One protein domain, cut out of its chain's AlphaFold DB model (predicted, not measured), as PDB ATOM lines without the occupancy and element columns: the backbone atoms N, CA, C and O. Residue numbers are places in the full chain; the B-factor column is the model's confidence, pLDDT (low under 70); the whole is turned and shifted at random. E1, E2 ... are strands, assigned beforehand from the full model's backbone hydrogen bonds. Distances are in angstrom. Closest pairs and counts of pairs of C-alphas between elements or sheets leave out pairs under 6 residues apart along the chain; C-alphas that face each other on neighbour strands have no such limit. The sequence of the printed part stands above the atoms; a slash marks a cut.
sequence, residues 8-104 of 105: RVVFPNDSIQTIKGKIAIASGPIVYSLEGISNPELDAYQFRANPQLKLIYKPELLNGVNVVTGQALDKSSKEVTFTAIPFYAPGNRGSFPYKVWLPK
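This is residues 8 to 104 of the 105 residues of an uncharacterized protein of Spirosoma sp. PL0136 (UniProt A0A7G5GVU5). Little regular structure: one six-strand antiparallel sheet, curled like part of a barrel, folds back on itself, E1 E2 E3 facing E5 E4 with E6 as hinge. The 97 printed residues hold no named helix and six strands, E1 to E6 along the chain, 37 residues, all strand; sheet order is E1 E2 E3 E6 E5 E4. It is compact, radius of gyration of the C-alphas 12.9 A, spanning 37 by 31 by 26 A.

E5, residues 65 to 73, measures 24.7 A; E6, 79 to 86, 22.4 A, ends at C-alpha (-36.863, -46.457, 27.049). E4 is 54 to 58, E3 30 to 35, E2 22 to 27; E1, 8 to 10, begins at C-alpha (-24.708, -50.395, 23.093).

E5 and E6 form a hairpin, antiparallel at 152 degrees, with N 84 and O 68 2.8 A apart. In E3 and E6, N 33 and O 85 are 2.8 A apart. E1 E2 E3 and E4 E5 E6 are meanders, successive antiparallel neighbours; E3 E4 E5 E6 is a Greek key, its first strand neighbouring its fourth.

The farthest C-alphas, Ser 15 and Glu 60, are 40.2 A apart. The printed part has no cut; links E1 to E2 and E3 to E4 are long. No printed residue is under 70 in pLDDT.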
ATOM      1  N   ARG A   8     -25.710 -50.811  24.076       96.44
ATOM      2  CA  ARG A   8     -24.708 -50.395  23.093       96.44
ATOM      3  C   ARG A   8     -24.864 -48.922  22.753       96.44
ATOM      4  O   ARG A   8     -25.961 -48.365  22.833       96.44
ATOM      5  N   VAL A   9     -23.766 -48.328  22.309       97.19
ATOM      6  CA  VAL A   9     -23.764 -46.999  21.702       97.19
ATOM      7  C   VAL A   9     -24.165 -47.107  20.232       97.19
ATOM      8  O   VAL A   9     -23.758 -48.033  19.533       97.19
ATOM      9  N   VAL A  10     -24.956 -46.147  19.766       96.62
ATOM     10  CA  VAL A  10     -25.304 -45.956  18.359       96.62
ATOM     11  C   VAL A  10     -24.685 -44.648  17.884       96.62
ATOM     12  O   VAL A  10     -24.922 -43.589  18.471       96.62
ATOM     13  N   PHE A  11     -23.906 -44.739  16.810       95.88
ATOM     14  CA  PHE A  11     -23.326 -43.592  16.123       95.88
ATOM     15  C   PHE A  11     -24.183 -43.250  14.902       95.88
ATOM     16  O   PHE A  11     -24.619 -44.163  14.192       95.88
ATOM     17  N   PRO A  12     -24.456 -41.962  14.648       95.25
ATOM     18  CA  PRO A  12     -25.133 -41.557  13.433       95.25
ATOM     19  C   PRO A  12     -24.176 -41.647  12.244       95.25
ATOM     20  O   PRO A  12     -22.958 -41.641  12.403       95.25
ATOM     21  N   ASN A  13     -24.731 -41.692  11.036       96.19
ATOM     22  CA  ASN A  13     -23.933 -41.495   9.832       96.19
ATOM     23  C   ASN A  13     -23.428 -40.039   9.769       96.19
ATOM     24  O   ASN A  13     -24.188 -39.113  10.065       96.19
ATOM     25  N   ASP A  14     -22.187 -39.830   9.320       92.31
ATOM     26  CA  ASP A  14     -21.545 -38.506   9.264       92.31
ATOM     27  C   ASP A  14     -22.257 -37.490   8.357       92.31
ATOM     28  O   ASP A  14     -22.076 -36.276   8.511       92.31
ATOM     29  N   SER A  15     -23.090 -37.959   7.424       96.00
ATOM     30  CA  SER A  15     -23.893 -37.088   6.561       96.00
ATOM     31  C   SER A  15     -24.999 -36.341   7.323       96.00
ATOM     32  O   SER A  15     -25.413 -35.264   6.889       96.00
ATOM     33  N   ILE A  16     -25.443 -36.840   8.486       96.25
ATOM     34  CA  ILE A  16     -26.555 -36.254   9.249       96.25
ATOM     35  C   ILE A  16     -26.061 -35.125  10.167       96.25
ATOM     36  O   ILE A  16     -25.732 -35.327  11.337       96.25
ATOM     37  N   GLN A  17     -26.058 -33.895   9.648       95.38
ATOM     38  CA  GLN A  17     -25.479 -32.731  10.337       95.38
ATOM     39  C   GLN A  17     -26.138 -32.391  11.688       95.38
ATOM     40  O   GLN A  17     -25.454 -31.960  12.611       95.38
ATOM     41  N   THR A  18     -27.444 -32.619  11.853       95.88
ATOM     42  CA  THR A  18     -28.202 -32.238  13.068       95.88
ATOM     43  C   THR A  18     -27.797 -33.016  14.329       95.88
ATOM     44  O   THR A  18     -28.011 -32.561  15.463       95.88
ATOM     45  N   ILE A  19     -27.191 -34.191  14.145       96.38
ATOM     46  CA  ILE A  19     -26.730 -35.079  15.218       96.38
ATOM     47  C   ILE A  19     -25.251 -35.449  15.083       96.38
ATOM     48  O   ILE A  19     -24.769 -36.333  15.789       96.38
ATOM     49  N   LYS A  20     -24.506 -34.741  14.229       95.56
ATOM     50  CA  LYS A  20     -23.056 -34.903  14.113       95.56
ATOM     51  C   LYS A  20     -22.384 -34.684  15.472       95.56
ATOM     52  O   LYS A  20     -22.733 -33.760  16.206       95.56
ATOM     53  N   GLY A  21     -21.439 -35.559  15.816       95.56
ATOM     54  CA  GLY A  21     -20.743 -35.521  17.107       95.56
ATOM     55  C   GLY A  21     -21.604 -35.929  18.308       95.56
ATOM     56  O   GLY A  21     -21.175 -35.740  19.443       95.56
ATOM     57  N   LYS A  22     -22.801 -36.486  18.087       97.44
ATOM     58  CA  LYS A  22     -23.658 -37.032  19.143       97.44
ATOM     59  C   LYS A  22     -23.715 -38.550  19.062       97.44
ATOM     60  O   LYS A  22     -23.480 -39.135  18.008       97.44
ATOM     61  N   ILE A  23     -24.068 -39.178  20.173       97.50
ATOM     62  CA  ILE A  23     -24.324 -40.615  20.250       97.50
ATOM     63  C   ILE A  23     -25.648 -40.882  20.966       97.50
ATOM     64  O   ILE A  23     -26.116 -40.053  21.752       97.50
ATOM     65  N   ALA A  24     -26.238 -42.040  20.690       98.12
ATOM     66  CA  ALA A  24     -27.431 -42.541  21.364       98.12
ATOM     67  C   ALA A  24     -27.149 -43.891  22.034       98.12
ATOM     68  O   ALA A  24     -26.150 -44.551  21.745       98.12
ATOM     69  N   ILE A  25     -28.045 -44.312  22.926       98.38
ATOM     70  CA  ILE A  25     -27.975 -45.603  23.615       98.38
ATOM     71  C   ILE A  25     -29.126 -46.483  23.132       98.38
ATOM     72  O   ILE A  25     -30.270 -46.035  23.051       98.38
ATOM     73  N   ALA A  26     -28.836 -47.750  22.849       97.94
ATOM     74  CA  ALA A  26     -29.844 -48.754  22.530       97.94
ATOM     75  C   ALA A  26     -29.560 -50.077  23.250       97.94
ATOM     76  O   ALA A  26     -28.411 -50.413  23.512       97.94
ATOM     77  N   SER A  27     -30.594 -50.864  23.534       97.44
ATOM     78  CA  SER A  27     -30.463 -52.234  24.042       97.44
ATOM     79  C   SER A  27     -31.534 -53.103  23.393       97.44
ATOM     80  O   SER A  27     -32.723 -52.783  23.455       97.44
ATOM     81  N   GLY A  28     -31.114 -54.155  22.686       94.12
ATOM     82  CA  GLY A  28     -32.004 -54.890  21.783       94.12
ATOM     83  C   GLY A  28     -32.651 -53.945  20.749       94.12
ATOM     84  O   GLY A  28     -31.920 -53.142  20.149       94.12
ATOM     85  N   PRO A  29     -33.985 -54.002  20.551       95.25
ATOM     86  CA  PRO A  29     -34.712 -53.135  19.618       95.25
ATOM     87  C   PRO A  29     -35.029 -51.740  20.186       95.25
ATOM     88  O   PRO A  29     -35.585 -50.907  19.478       95.25
ATOM     89  N   ILE A  30     -34.714 -51.479  21.457       97.88
ATOM     90  CA  ILE A  30     -35.168 -50.279  22.162       97.88
ATOM     91  C   ILE A  30     -34.073 -49.215  22.169       97.88
ATOM     92  O   ILE A  30     -32.949 -49.474  22.605       97.88
ATOM     93  N   VAL A  31     -34.427 -48.006  21.730       98.56
ATOM     94  CA  VAL A  31     -33.638 -46.779  21.913       98.56
ATOM     95  C   VAL A  31     -33.974 -46.161  23.268       98.56
ATOM     96  O   VAL A  31     -35.125 -46.200  23.705       98.56
ATOM     97  N   TYR A  32     -32.972 -45.596  23.930       98.69
ATOM     98  CA  TYR A  32     -33.093 -44.988  25.250       98.69
ATOM     99  C   TYR A  32     -32.952 -43.466  25.182       98.69
ATOM    100  O   TYR A  32     -32.264 -42.921  24.320       98.69
ATOM    101  N   SER A  33     -33.581 -42.789  26.136       98.56
ATOM    102  CA  SER A  33     -33.495 -41.346  26.349       98.56
ATOM    103  C   SER A  33     -33.195 -41.027  27.805       98.56
ATOM    104  O   SER A  33     -33.665 -41.718  28.711       98.56
ATOM    105  N   LEU A  34     -32.471 -39.939  28.038       98.69
ATOM    106  CA  LEU A  34     -32.325 -39.348  29.362       98.69
ATOM    107  C   LEU A  34     -33.428 -38.304  29.536       98.69
ATOM    108  O   LEU A  34     -33.607 -37.456  28.667       98.69
ATOM    109  N   GLU A  35     -34.154 -38.368  30.650       98.50
ATOM    110  CA  GLU A  35     -35.206 -37.411  31.020       98.50
ATOM    111  C   GLU A  35     -34.765 -36.609  32.254       98.50
ATOM    112  O   GLU A  35     -34.170 -37.178  33.176       98.50
ATOM    113  N   GLY A  36     -35.058 -35.307  32.275       98.12
ATOM    114  CA  GLY A  36     -34.550 -34.346  33.260       98.12
ATOM    115  C   GLY A  36     -34.866 -34.699  34.713       98.12
ATOM    116  O   GLY A  36     -34.016 -34.523  35.578       98.12
ATOM    117  N   ILE A  37     -36.023 -35.315  34.987       97.81
ATOM    118  CA  ILE A  37     -36.385 -35.768  36.344       97.81
ATOM    119  C   ILE A  37     -35.382 -36.776  36.932       97.81
ATOM    120  O   ILE A  37     -35.218 -36.863  38.143       97.81
ATOM    121  N   SER A  38     -34.703 -37.557  36.087       97.75
ATOM    122  CA  SER A  38     -33.662 -38.506  36.508       97.75
ATOM    123  C   SER A  38     -32.244 -37.998  36.224       97.75
ATOM    124  O   SER A  38     -31.283 -38.650  36.616       97.75
ATOM    125  N   ASN A  39     -32.119 -36.868  35.524       98.00
ATOM    126  CA  ASN A  39     -30.867 -36.305  35.024       98.00
ATOM    127  C   ASN A  39     -30.940 -34.761  35.111       98.00
ATOM    128  O   ASN A  39     -31.126 -34.110  34.083       98.00
ATOM    129  N   PRO A  40     -30.856 -34.154  36.312       94.81
ATOM    130  CA  PRO A  40     -31.210 -32.742  36.525       94.81
ATOM    131  C   PRO A  40     -30.400 -31.726  35.708       94.81
ATOM    132  O   PRO A  40     -30.901 -30.653  35.392       94.81
ATOM    133  N   GLU A  41     -29.169 -32.070  35.322       94.19
ATOM    134  CA  GLU A  41     -28.284 -31.223  34.508       94.19
ATOM    135  C   GLU A  41     -28.130 -31.757  33.074       94.19
ATOM    136  O   GLU A  41     -27.075 -31.620  32.458       94.19
ATOM    137  N   LEU A  42     -29.185 -32.371  32.525       97.06
ATOM    138  CA  LEU A  42     -29.185 -33.020  31.206       97.06
ATOM    139  C   LEU A  42     -28.601 -32.155  30.074       97.06
ATOM    140  O   LEU A  42     -28.030 -32.678  29.115       97.06
ATOM    141  N   ASP A  43     -28.735 -30.832  30.159       96.69
ATOM    142  CA  ASP A  43     -28.182 -29.925  29.157       96.69
ATOM    143  C   ASP A  43     -26.658 -29.827  29.155       96.69
ATOM    144  O   ASP A  43     -26.076 -29.584  28.098       96.69
ATOM    145  N   ALA A  44     -26.018 -30.094  30.290       96.88
ATOM    146  CA  ALA A  44     -24.571 -30.077  30.442       96.88
ATOM    147  C   ALA A  44     -23.906 -31.428  30.133       96.88
ATOM    148  O   ALA A  44     -22.680 -31.499  30.090       96.88
ATOM    149  N   TYR A  45     -24.687 -32.498  29.948       97.94
ATOM    150  CA  TYR A  45     -24.144 -33.850  29.843       97.94
ATOM    151  C   TYR A  45     -23.495 -34.123  28.489       97.94
ATOM    152  O   TYR A  45     -24.081 -33.883  27.431       97.94
ATOM    153  N   GLN A  46     -22.314 -34.729  28.541       98.00
ATOM    154  CA  GLN A  46     -21.617 -35.292  27.390       98.00
ATOM    155  C   GLN A  46     -21.216 -36.733  27.684       98.00
ATOM    156  O   GLN A  46     -20.764 -37.059  28.780       98.00
ATOM    157  N   PHE A  47     -21.355 -37.622  26.711       97.38
ATOM    158  CA  PHE A  47     -20.878 -38.988  26.861       97.38
ATOM    159  C   PHE A  47     -19.421 -39.112  26.443       97.38
ATOM    160  O   PHE A  47     -18.984 -38.503  25.471       97.38
ATOM    161  N   ARG A  48     -18.678 -39.995  27.111       94.81
ATOM    162  CA  ARG A  48     -17.436 -40.508  26.525       94.81
ATOM    163  C   ARG A  48     -17.751 -41.325  25.276       94.81
ATOM    164  O   ARG A  48     -18.836 -41.884  25.161       94.81
ATOM    165  N   ALA A  49     -16.781 -41.453  24.372       89.31
ATOM    166  CA  ALA A  49     -16.948 -42.230  23.143       89.31
ATOM    167  C   ALA A  49     -17.308 -43.708  23.386       89.31
ATOM    168  O   ALA A  49     -18.031 -44.298  22.590       89.31
ATOM    169  N   ASN A  50     -16.831 -44.284  24.492       90.50
ATOM    170  CA  ASN A  50     -17.147 -45.647  24.911       90.50
ATOM    171  C   ASN A  50     -17.543 -45.661  26.401       90.50
ATOM    172  O   ASN A  50     -16.714 -45.981  27.258       90.50
ATOM    173  N   PRO A  51     -18.765 -45.219  26.745       93.31
ATOM    174  CA  PRO A  51     -19.229 -45.211  28.120       93.31
ATOM    175  C   PRO A  51     -19.476 -46.649  28.585       93.31
ATOM    176  O   PRO A  51     -20.001 -47.475  27.839       93.31
ATOM    177  N   GLN A  52     -19.141 -46.951  29.838       96.12
ATOM    178  CA  GLN A  52     -19.560 -48.214  30.439       96.12
ATOM    179  C   GLN A  52     -21.052 -48.143  30.770       96.12
ATOM    180  O   GLN A  52     -21.485 -47.258  31.512       96.12
ATOM    181  N   LEU A  53     -21.824 -49.074  30.210       98.00
ATOM    182  CA  LEU A  53     -23.280 -49.115  30.319       98.00
ATOM    183  C   LEU A  53     -23.726 -50.347  31.105       98.00
ATOM    184  O   LEU A  53     -23.205 -51.444  30.905       98.00
ATOM    185  N   LYS A  54     -24.726 -50.178  31.969       97.88
ATOM    186  CA  LYS A  54     -25.361 -51.267  32.721       97.88
ATOM    187  C   LYS A  54     -26.862 -51.252  32.488       97.88
ATOM    188  O   LYS A  54     -27.487 -50.205  32.607       97.88
ATOM    189  N   LEU A  55     -27.433 -52.412  32.175       97.50
ATOM    190  CA  LEU A  55     -28.876 -52.597  32.042       97.50
ATOM    191  C   LEU A  55     -29.445 -53.099  33.373       97.50
ATOM    192  O   LEU A  55     -28.951 -54.085  33.913       97.50
ATOM    193  N   ILE A  56     -30.456 -52.420  33.906       97.56
ATOM    194  CA  ILE A  56     -31.061 -52.739  35.204       97.56
ATOM    195  C   ILE A  56     -32.580 -52.720  35.052       97.56
ATOM    196  O   ILE A  56     -33.137 -51.716  34.616       97.56
ATOM    197  N   TYR A  57     -33.263 -53.794  35.442       97.69
ATOM    198  CA  TYR A  57     -34.725 -53.799  35.496       97.69
ATOM    199  C   TYR A  57     -35.224 -53.050  36.739       97.69
ATOM    200  O   TYR A  57     -34.749 -53.301  37.848       97.69
ATOM    201  N   LYS A  58     -36.174 -52.126  36.563       98.00
ATOM    202  CA  LYS A  58     -36.816 -51.370  37.644       98.00
ATOM    203  C   LYS A  58     -38.330 -51.621  37.637       98.00
ATOM    204  O   LYS A  58     -39.022 -50.957  36.867       98.00
ATOM    205  N   PRO A  59     -38.848 -52.533  38.485       97.94
ATOM    206  CA  PRO A  59     -40.271 -52.891  38.500       97.94
ATOM    207  C   PRO A  59     -41.180 -51.716  38.892       97.94
ATOM    208  O   PRO A  59     -42.209 -51.501  38.266       97.94
ATOM    209  N   GLU A  60     -40.747 -50.893  39.849       97.19
ATOM    210  CA  GLU A  60     -41.535 -49.767  40.380       97.19
ATOM    211  C   GLU A  60     -41.489 -48.503  39.507       97.19
ATOM    212  O   GLU A  60     -42.093 -47.483  39.831       97.19
ATOM    213  N   LEU A  61     -40.723 -48.519  38.412       97.69
ATOM    214  CA  LEU A  61     -40.571 -47.366  37.535       97.69
ATOM    215  C   LEU A  61     -41.343 -47.599  36.241       97.69
ATOM    216  O   LEU A  61     -41.045 -48.550  35.524       97.69
ATOM    217  N   LEU A  62     -42.260 -46.682  35.901       96.94
ATOM    218  CA  LEU A  62     -42.935 -46.650  34.593       96.94
ATOM    219  C   LEU A  62     -43.598 -47.997  34.230       96.94
ATOM    220  O   LEU A  62     -43.476 -48.465  33.101       96.94
ATOM    221  N   ASN A  63     -44.279 -48.617  35.201       95.38
ATOM    222  CA  ASN A  63     -44.911 -49.941  35.088       95.38
ATOM    223  C   ASN A  63     -43.938 -51.087  34.746       95.38
ATOM    224  O   ASN A  63     -44.332 -52.072  34.127       95.38
ATOM    225  N   GLY A  64     -42.675 -50.965  35.152       97.62
ATOM    226  CA  GLY A  64     -41.653 -51.983  34.944       97.62
ATOM    227  C   GLY A  64     -40.883 -51.766  33.649       97.62
ATOM    228  O   GLY A  64     -41.279 -52.218  32.577       97.62
ATOM    229  N   VAL A  65     -39.722 -51.118  33.748       98.00
ATOM    230  CA  VAL A  65     -38.844 -50.880  32.594       98.00
ATOM    231  C   VAL A  65     -37.414 -51.310  32.872       98.00
ATOM    232  O   VAL A  65     -36.912 -51.220  33.992       98.00
ATOM    233  N   ASN A  66     -36.716 -51.732  31.820       97.88
ATOM    234  CA  ASN A  66     -35.261 -51.763  31.850       97.88
ATOM    235  C   ASN A  66     -34.742 -50.332  31.708       97.88
ATOM    236  O   ASN A  66     -35.185 -49.604  30.825       97.88
ATOM    237  N   VAL A  67     -33.803 -49.939  32.560       98.38
ATOM    238  CA  VAL A  67     -33.066 -48.678  32.460       98.38
ATOM    239  C   VAL A  67     -31.616 -48.959  32.105       98.38
ATOM    240  O   VAL A  67     -31.073 -50.001  32.478       98.38
ATOM    241  N   VAL A  68     -30.976 -48.017  31.419       98.62
ATOM    242  CA  VAL A  68     -29.525 -48.040  31.218       98.62
ATOM    243  C   VAL A  68     -28.884 -46.987  32.110       98.62
ATOM    244  O   VAL A  68     -29.273 -45.823  32.065       98.62
ATOM    245  N   THR A  69     -27.899 -47.381  32.911       98.44
ATOM    246  CA  THR A  69     -27.092 -46.465  33.726       98.44
ATOM    247  C   THR A  69     -25.640 -46.457  33.268       98.44
ATOM    248  O   THR A  69     -25.150 -47.421  32.675       98.44
ATOM    249  N   GLY A  70     -24.944 -45.356  33.537       97.62
ATOM    250  CA  GLY A  70     -23.537 -45.168  33.197       97.62
ATOM    251  C   GLY A  70     -23.022 -43.827  33.710       97.62
ATOM    252  O   GLY A  70     -23.714 -43.149  34.471       97.62
ATOM    253  N   GLN A  71     -21.818 -43.443  33.283       97.94
ATOM    254  CA  GLN A  71     -21.238 -42.130  33.582       97.94
ATOM    255  C   GLN A  71     -21.280 -41.221  32.349       97.94
ATOM    256  O   GLN A  71     -20.929 -41.640  31.243       97.94
ATOM    257  N   ALA A  72     -21.685 -39.974  32.560       97.50
ATOM    258  CA  ALA A  72     -21.520 -38.855  31.643       97.50
ATOM    259  C   ALA A  72     -20.543 -37.840  32.257       97.50
ATOM    260  O   ALA A  72     -20.172 -37.959  33.421       97.50
ATOM    261  N   LEU A  73     -20.117 -36.861  31.471       97.50
ATOM    262  CA  LEU A  73     -19.364 -35.700  31.929       97.50
ATOM    263  C   LEU A  73     -20.306 -34.506  32.039       97.50
ATOM    264  O   LEU A  73     -21.097 -34.273  31.126       97.50
ATOM    265  N   ASP A  74     -20.221 -33.768  33.139       95.62
ATOM    266  CA  ASP A  74     -20.889 -32.475  33.290       95.62
ATOM    267  C   ASP A  74     -20.088 -31.330  32.631       95.62
ATOM    268  O   ASP A  74     -19.033 -31.530  32.019       95.62
ATOM    269  N   LYS A  75     -20.566 -30.090  32.791       94.06
ATOM    270  CA  LYS A  75     -19.906 -28.870  32.284       94.06
ATOM    271  C   LYS A  75     -18.487 -28.651  32.826       94.06
ATOM    272  O   LYS A  75     -17.711 -27.922  32.218       94.06
ATOM    273  N   SER A  76     -18.160 -29.247  33.969       95.12
ATOM    274  CA  SER A  76     -16.860 -29.173  34.634       95.12
ATOM    275  C   SER A  76     -15.991 -30.398  34.329       95.12
ATOM    276  O   SER A  76     -14.959 -30.584  34.969       95.12
ATOM    277  N   SER A  77     -16.379 -31.219  33.343       94.69
ATOM    278  CA  SER A  77     -15.708 -32.476  32.981       94.69
ATOM    279  C   SER A  77     -15.632 -33.485  34.132       94.69
ATOM    280  O   SER A  77     -14.758 -34.354  34.148       94.69
ATOM    281  N   LYS A  78     -16.548 -33.396  35.102       96.19
ATOM    282  CA  LYS A  78     -16.660 -34.353  36.201       96.19
ATOM    283  C   LYS A  78     -17.629 -35.467  35.826       96.19
ATOM    284  O   LYS A  78     -18.637 -35.237  35.162       96.19
ATOM    285  N   GLU A  79     -17.324 -36.682  36.274       96.81
ATOM    286  CA  GLU A  79     -18.221 -37.821  36.098       96.81
ATOM    287  C   GLU A  79     -19.499 -37.668  36.919       96.81
ATOM    288  O   GLU A  79     -19.466 -37.449  38.133       96.81
ATOM    289  N   VAL A  80     -20.627 -37.834  36.238       97.19
ATOM    290  CA  VAL A  80     -21.963 -37.848  36.820       97.19
ATOM    291  C   VAL A  80     -22.706 -39.086  36.348       97.19
ATOM    292  O   VAL A  80     -22.663 -39.468  35.176       97.19
ATOM    293  N   THR A  81     -23.412 -39.728  37.274       98.06
ATOM    294  CA  THR A  81     -24.206 -40.909  36.940       98.06
ATOM    295  C   THR A  81     -25.477 -40.476  36.229       98.06
ATOM    296  O   THR A  81     -26.225 -39.655  36.753       98.06
ATOM    297  N   PHE A  82     -25.751 -41.070  35.072       98.19
ATOM    298  CA  PHE A  82     -27.010 -40.868  34.366       98.19
ATOM    299  C   PHE A  82     -27.911 -42.100  34.471       98.19
ATOM    300  O   PHE A  82     -27.450 -43.230  34.663       98.19
ATOM    301  N   THR A  83     -29.211 -41.879  34.292       98.50
ATOM    302  CA  THR A  83     -30.202 -42.944  34.101       98.50
ATOM    303  C   THR A  83     -31.002 -42.670  32.835       98.50
ATOM    304  O   THR A  83     -31.702 -41.663  32.734       98.50
ATOM    305  N   ALA A  84     -30.925 -43.589  31.879       98.69
ATOM    306  CA  ALA A  84     -31.698 -43.565  30.650       98.69
ATOM    307  C   ALA A  84     -32.882 -44.536  30.745       98.69
ATOM    308  O   ALA A  84     -32.730 -45.676  31.190       98.69
ATOM    309  N   ILE A  85     -34.049 -44.092  30.294       98.75
ATOM    310  CA  ILE A  85     -35.282 -44.883  30.198       98.75
ATOM    311  C   ILE A  85     -35.586 -45.198  28.724       98.75
ATOM    312  O   ILE A  85     -35.066 -44.503  27.846       98.75
ATOM    313  N   PRO A  86     -36.412 -46.212  28.414       98.56
ATOM    314  CA  PRO A  86     -36.863 -46.457  27.049       98.56
ATOM    315  C   PRO A  86     -37.512 -45.214  26.434       98.56
ATOM    316  O   PRO A  86     -38.295 -44.537  27.096       98.56
ATOM    317  N   PHE A  87     -37.225 -44.923  25.165       98.50
ATOM    318  CA  PHE A  87     -37.653 -43.676  24.517       98.50
ATOM    319  C   PHE A  87     -39.177 -43.536  24.350       98.50
ATOM    320  O   PHE A  87     -39.676 -42.437  24.144       98.50
ATOM    321  N   TYR A  88     -39.945 -44.616  24.504       97.56
ATOM    322  CA  TYR A  88     -41.408 -44.537  24.539       97.56
ATOM    323  C   TYR A  88     -41.966 -43.968  25.858       97.56
ATOM    324  O   TYR A  88     -43.166 -43.729  25.953       97.56
ATOM    325  N   ALA A  89     -41.138 -43.821  26.898       97.88
ATOM    326  CA  ALA A  89     -41.589 -43.576  28.264       97.88
ATOM    327  C   ALA A  89     -41.480 -42.131  28.816       97.88
ATOM    328  O   ALA A  89     -42.185 -41.866  29.797       97.88
ATOM    329  N   PRO A  90     -40.675 -41.187  28.274       97.81
ATOM    330  CA  PRO A  90     -40.704 -39.790  28.718       97.81
ATOM    331  C   PRO A  90     -42.112 -39.174  28.702       97.81
ATOM    332  O   PRO A  90     -42.975 -39.594  27.934       97.81
ATOM    333  N   GLY A  91     -42.352 -38.180  29.559       97.00
ATOM    334  CA  GLY A  91     -43.646 -37.500  29.703       97.00
ATOM    335  C   GLY A  91     -44.648 -38.212  30.620       97.00
ATOM    336  O   GLY A  91     -45.610 -37.598  31.074       97.00
ATOM    337  N   ASN A  92     -44.395 -39.471  30.992       97.50
ATOM    338  CA  ASN A  92     -45.246 -40.229  31.921       97.50
ATOM    339  C   ASN A  92     -44.974 -39.921  33.407       97.50
ATOM    340  O   ASN A  92     -45.573 -40.534  34.287       97.50
ATOM    341  N   ARG A  93     -44.047 -39.004  33.709       96.19
ATOM    342  CA  ARG A  93     -43.669 -38.620  35.085       96.19
ATOM    343  C   ARG A  93     -43.800 -37.120  35.342       96.19
ATOM    344  O   ARG A  93     -43.308 -36.640  36.356       96.19
ATOM    345  N   GLY A  94     -44.447 -36.397  34.428       96.25
ATOM    346  CA  GLY A  94     -44.525 -34.937  34.401       96.25
ATOM    347  C   GLY A  94     -43.811 -34.339  33.187       96.25
ATOM    348  O   GLY A  94     -43.277 -35.060  32.343       96.25
ATOM    349  N   SER A  95     -43.811 -33.008  33.099       96.69
ATOM    350  CA  SER A  95     -43.176 -32.276  31.999       96.69
ATOM    351  C   SER A  95     -41.709 -31.995  32.315       96.69
ATOM    352  O   SER A  95     -41.400 -31.162  33.168       96.69
ATOM    353  N   PHE A  96     -40.805 -32.698  31.633       97.62
ATOM    354  CA  PHE A  96     -39.357 -32.549  31.776       97.62
ATOM    355  C   PHE A  96     -38.678 -32.579  30.403       97.62
ATOM    356  O   PHE A  96     -39.160 -33.268  29.498       97.62
ATOM    357  N   PRO A  97     -37.540 -31.883  30.226       97.31
ATOM    358  CA  PRO A  97     -36.750 -32.029  29.011       97.31
ATOM    359  C   PRO A  97     -36.228 -33.465  28.894       97.31
ATOM    360  O   PRO A  97     -35.925 -34.115  29.897       97.31
ATOM    361  N   TYR A  98     -36.076 -33.953  27.667       98.12
ATOM    362  CA  TYR A  98     -35.453 -35.245  27.401       98.12
ATOM    363  C   TYR A  98     -34.526 -35.174  26.185       98.12
ATOM    364  O   TYR A  98     -34.693 -34.333  25.302       98.12
ATOM    365  N   LYS A  99     -33.537 -36.072  26.130       98.38
ATOM    366  CA  LYS A  99     -32.592 -36.197  25.011       98.38
ATOM    367  C   LYS A  99     -32.328 -37.658  24.672       98.38
ATOM    368  O   LYS A  99     -32.103 -38.477  25.559       98.38
ATOM    369  N   VAL A 100     -32.316 -37.956  23.375       98.25
ATOM    370  CA  VAL A 100     -31.878 -39.252  22.816       98.25
ATOM    371  C   VAL A 100     -30.427 -39.169  22.345       98.25
ATOM    372  O   VAL A 100     -29.619 -40.038  22.651       98.25
ATOM    373  N   TRP A 101     -30.099 -38.098  21.623       98.06
ATOM    374  CA  TRP A 101     -28.766 -37.835  21.094       98.06
ATOM    375  C   TRP A 101     -28.039 -36.848  21.999       98.06
ATOM    376  O   TRP A 101     -28.431 -35.680  22.073       98.06
ATOM    377  N   LEU A 102     -26.980 -37.302  22.665       97.75
ATOM    378  CA  LEU A 102     -26.146 -36.458  23.520       97.75
ATOM    379  C   LEU A 102     -24.772 -36.234  22.884       97.75
ATOM    380  O   LEU A 102     -24.277 -37.137  22.203       97.75
ATOM    381  N   PRO A 103     -24.147 -35.059  23.089       97.19
ATOM    382  CA  PRO A 103     -22.800 -34.795  22.602       97.19
ATOM    383  C   PRO A 103     -21.804 -35.839  23.100       97.19
ATOM    384  O   PRO A 103     -21.890 -36.315  24.234       97.19
ATOM    385  N   LYS A 104     -20.851 -36.175  22.239       95.25
ATOM    386  CA  LYS A 104     -19.713 -37.025  22.557       95.25
ATOM    387  C   LYS A 104     -18.504 -36.141  22.870       95.25
ATOM    388  O   LYS A 104     -18.136 -35.320  22.032       95.25
TER     389      LYS A 104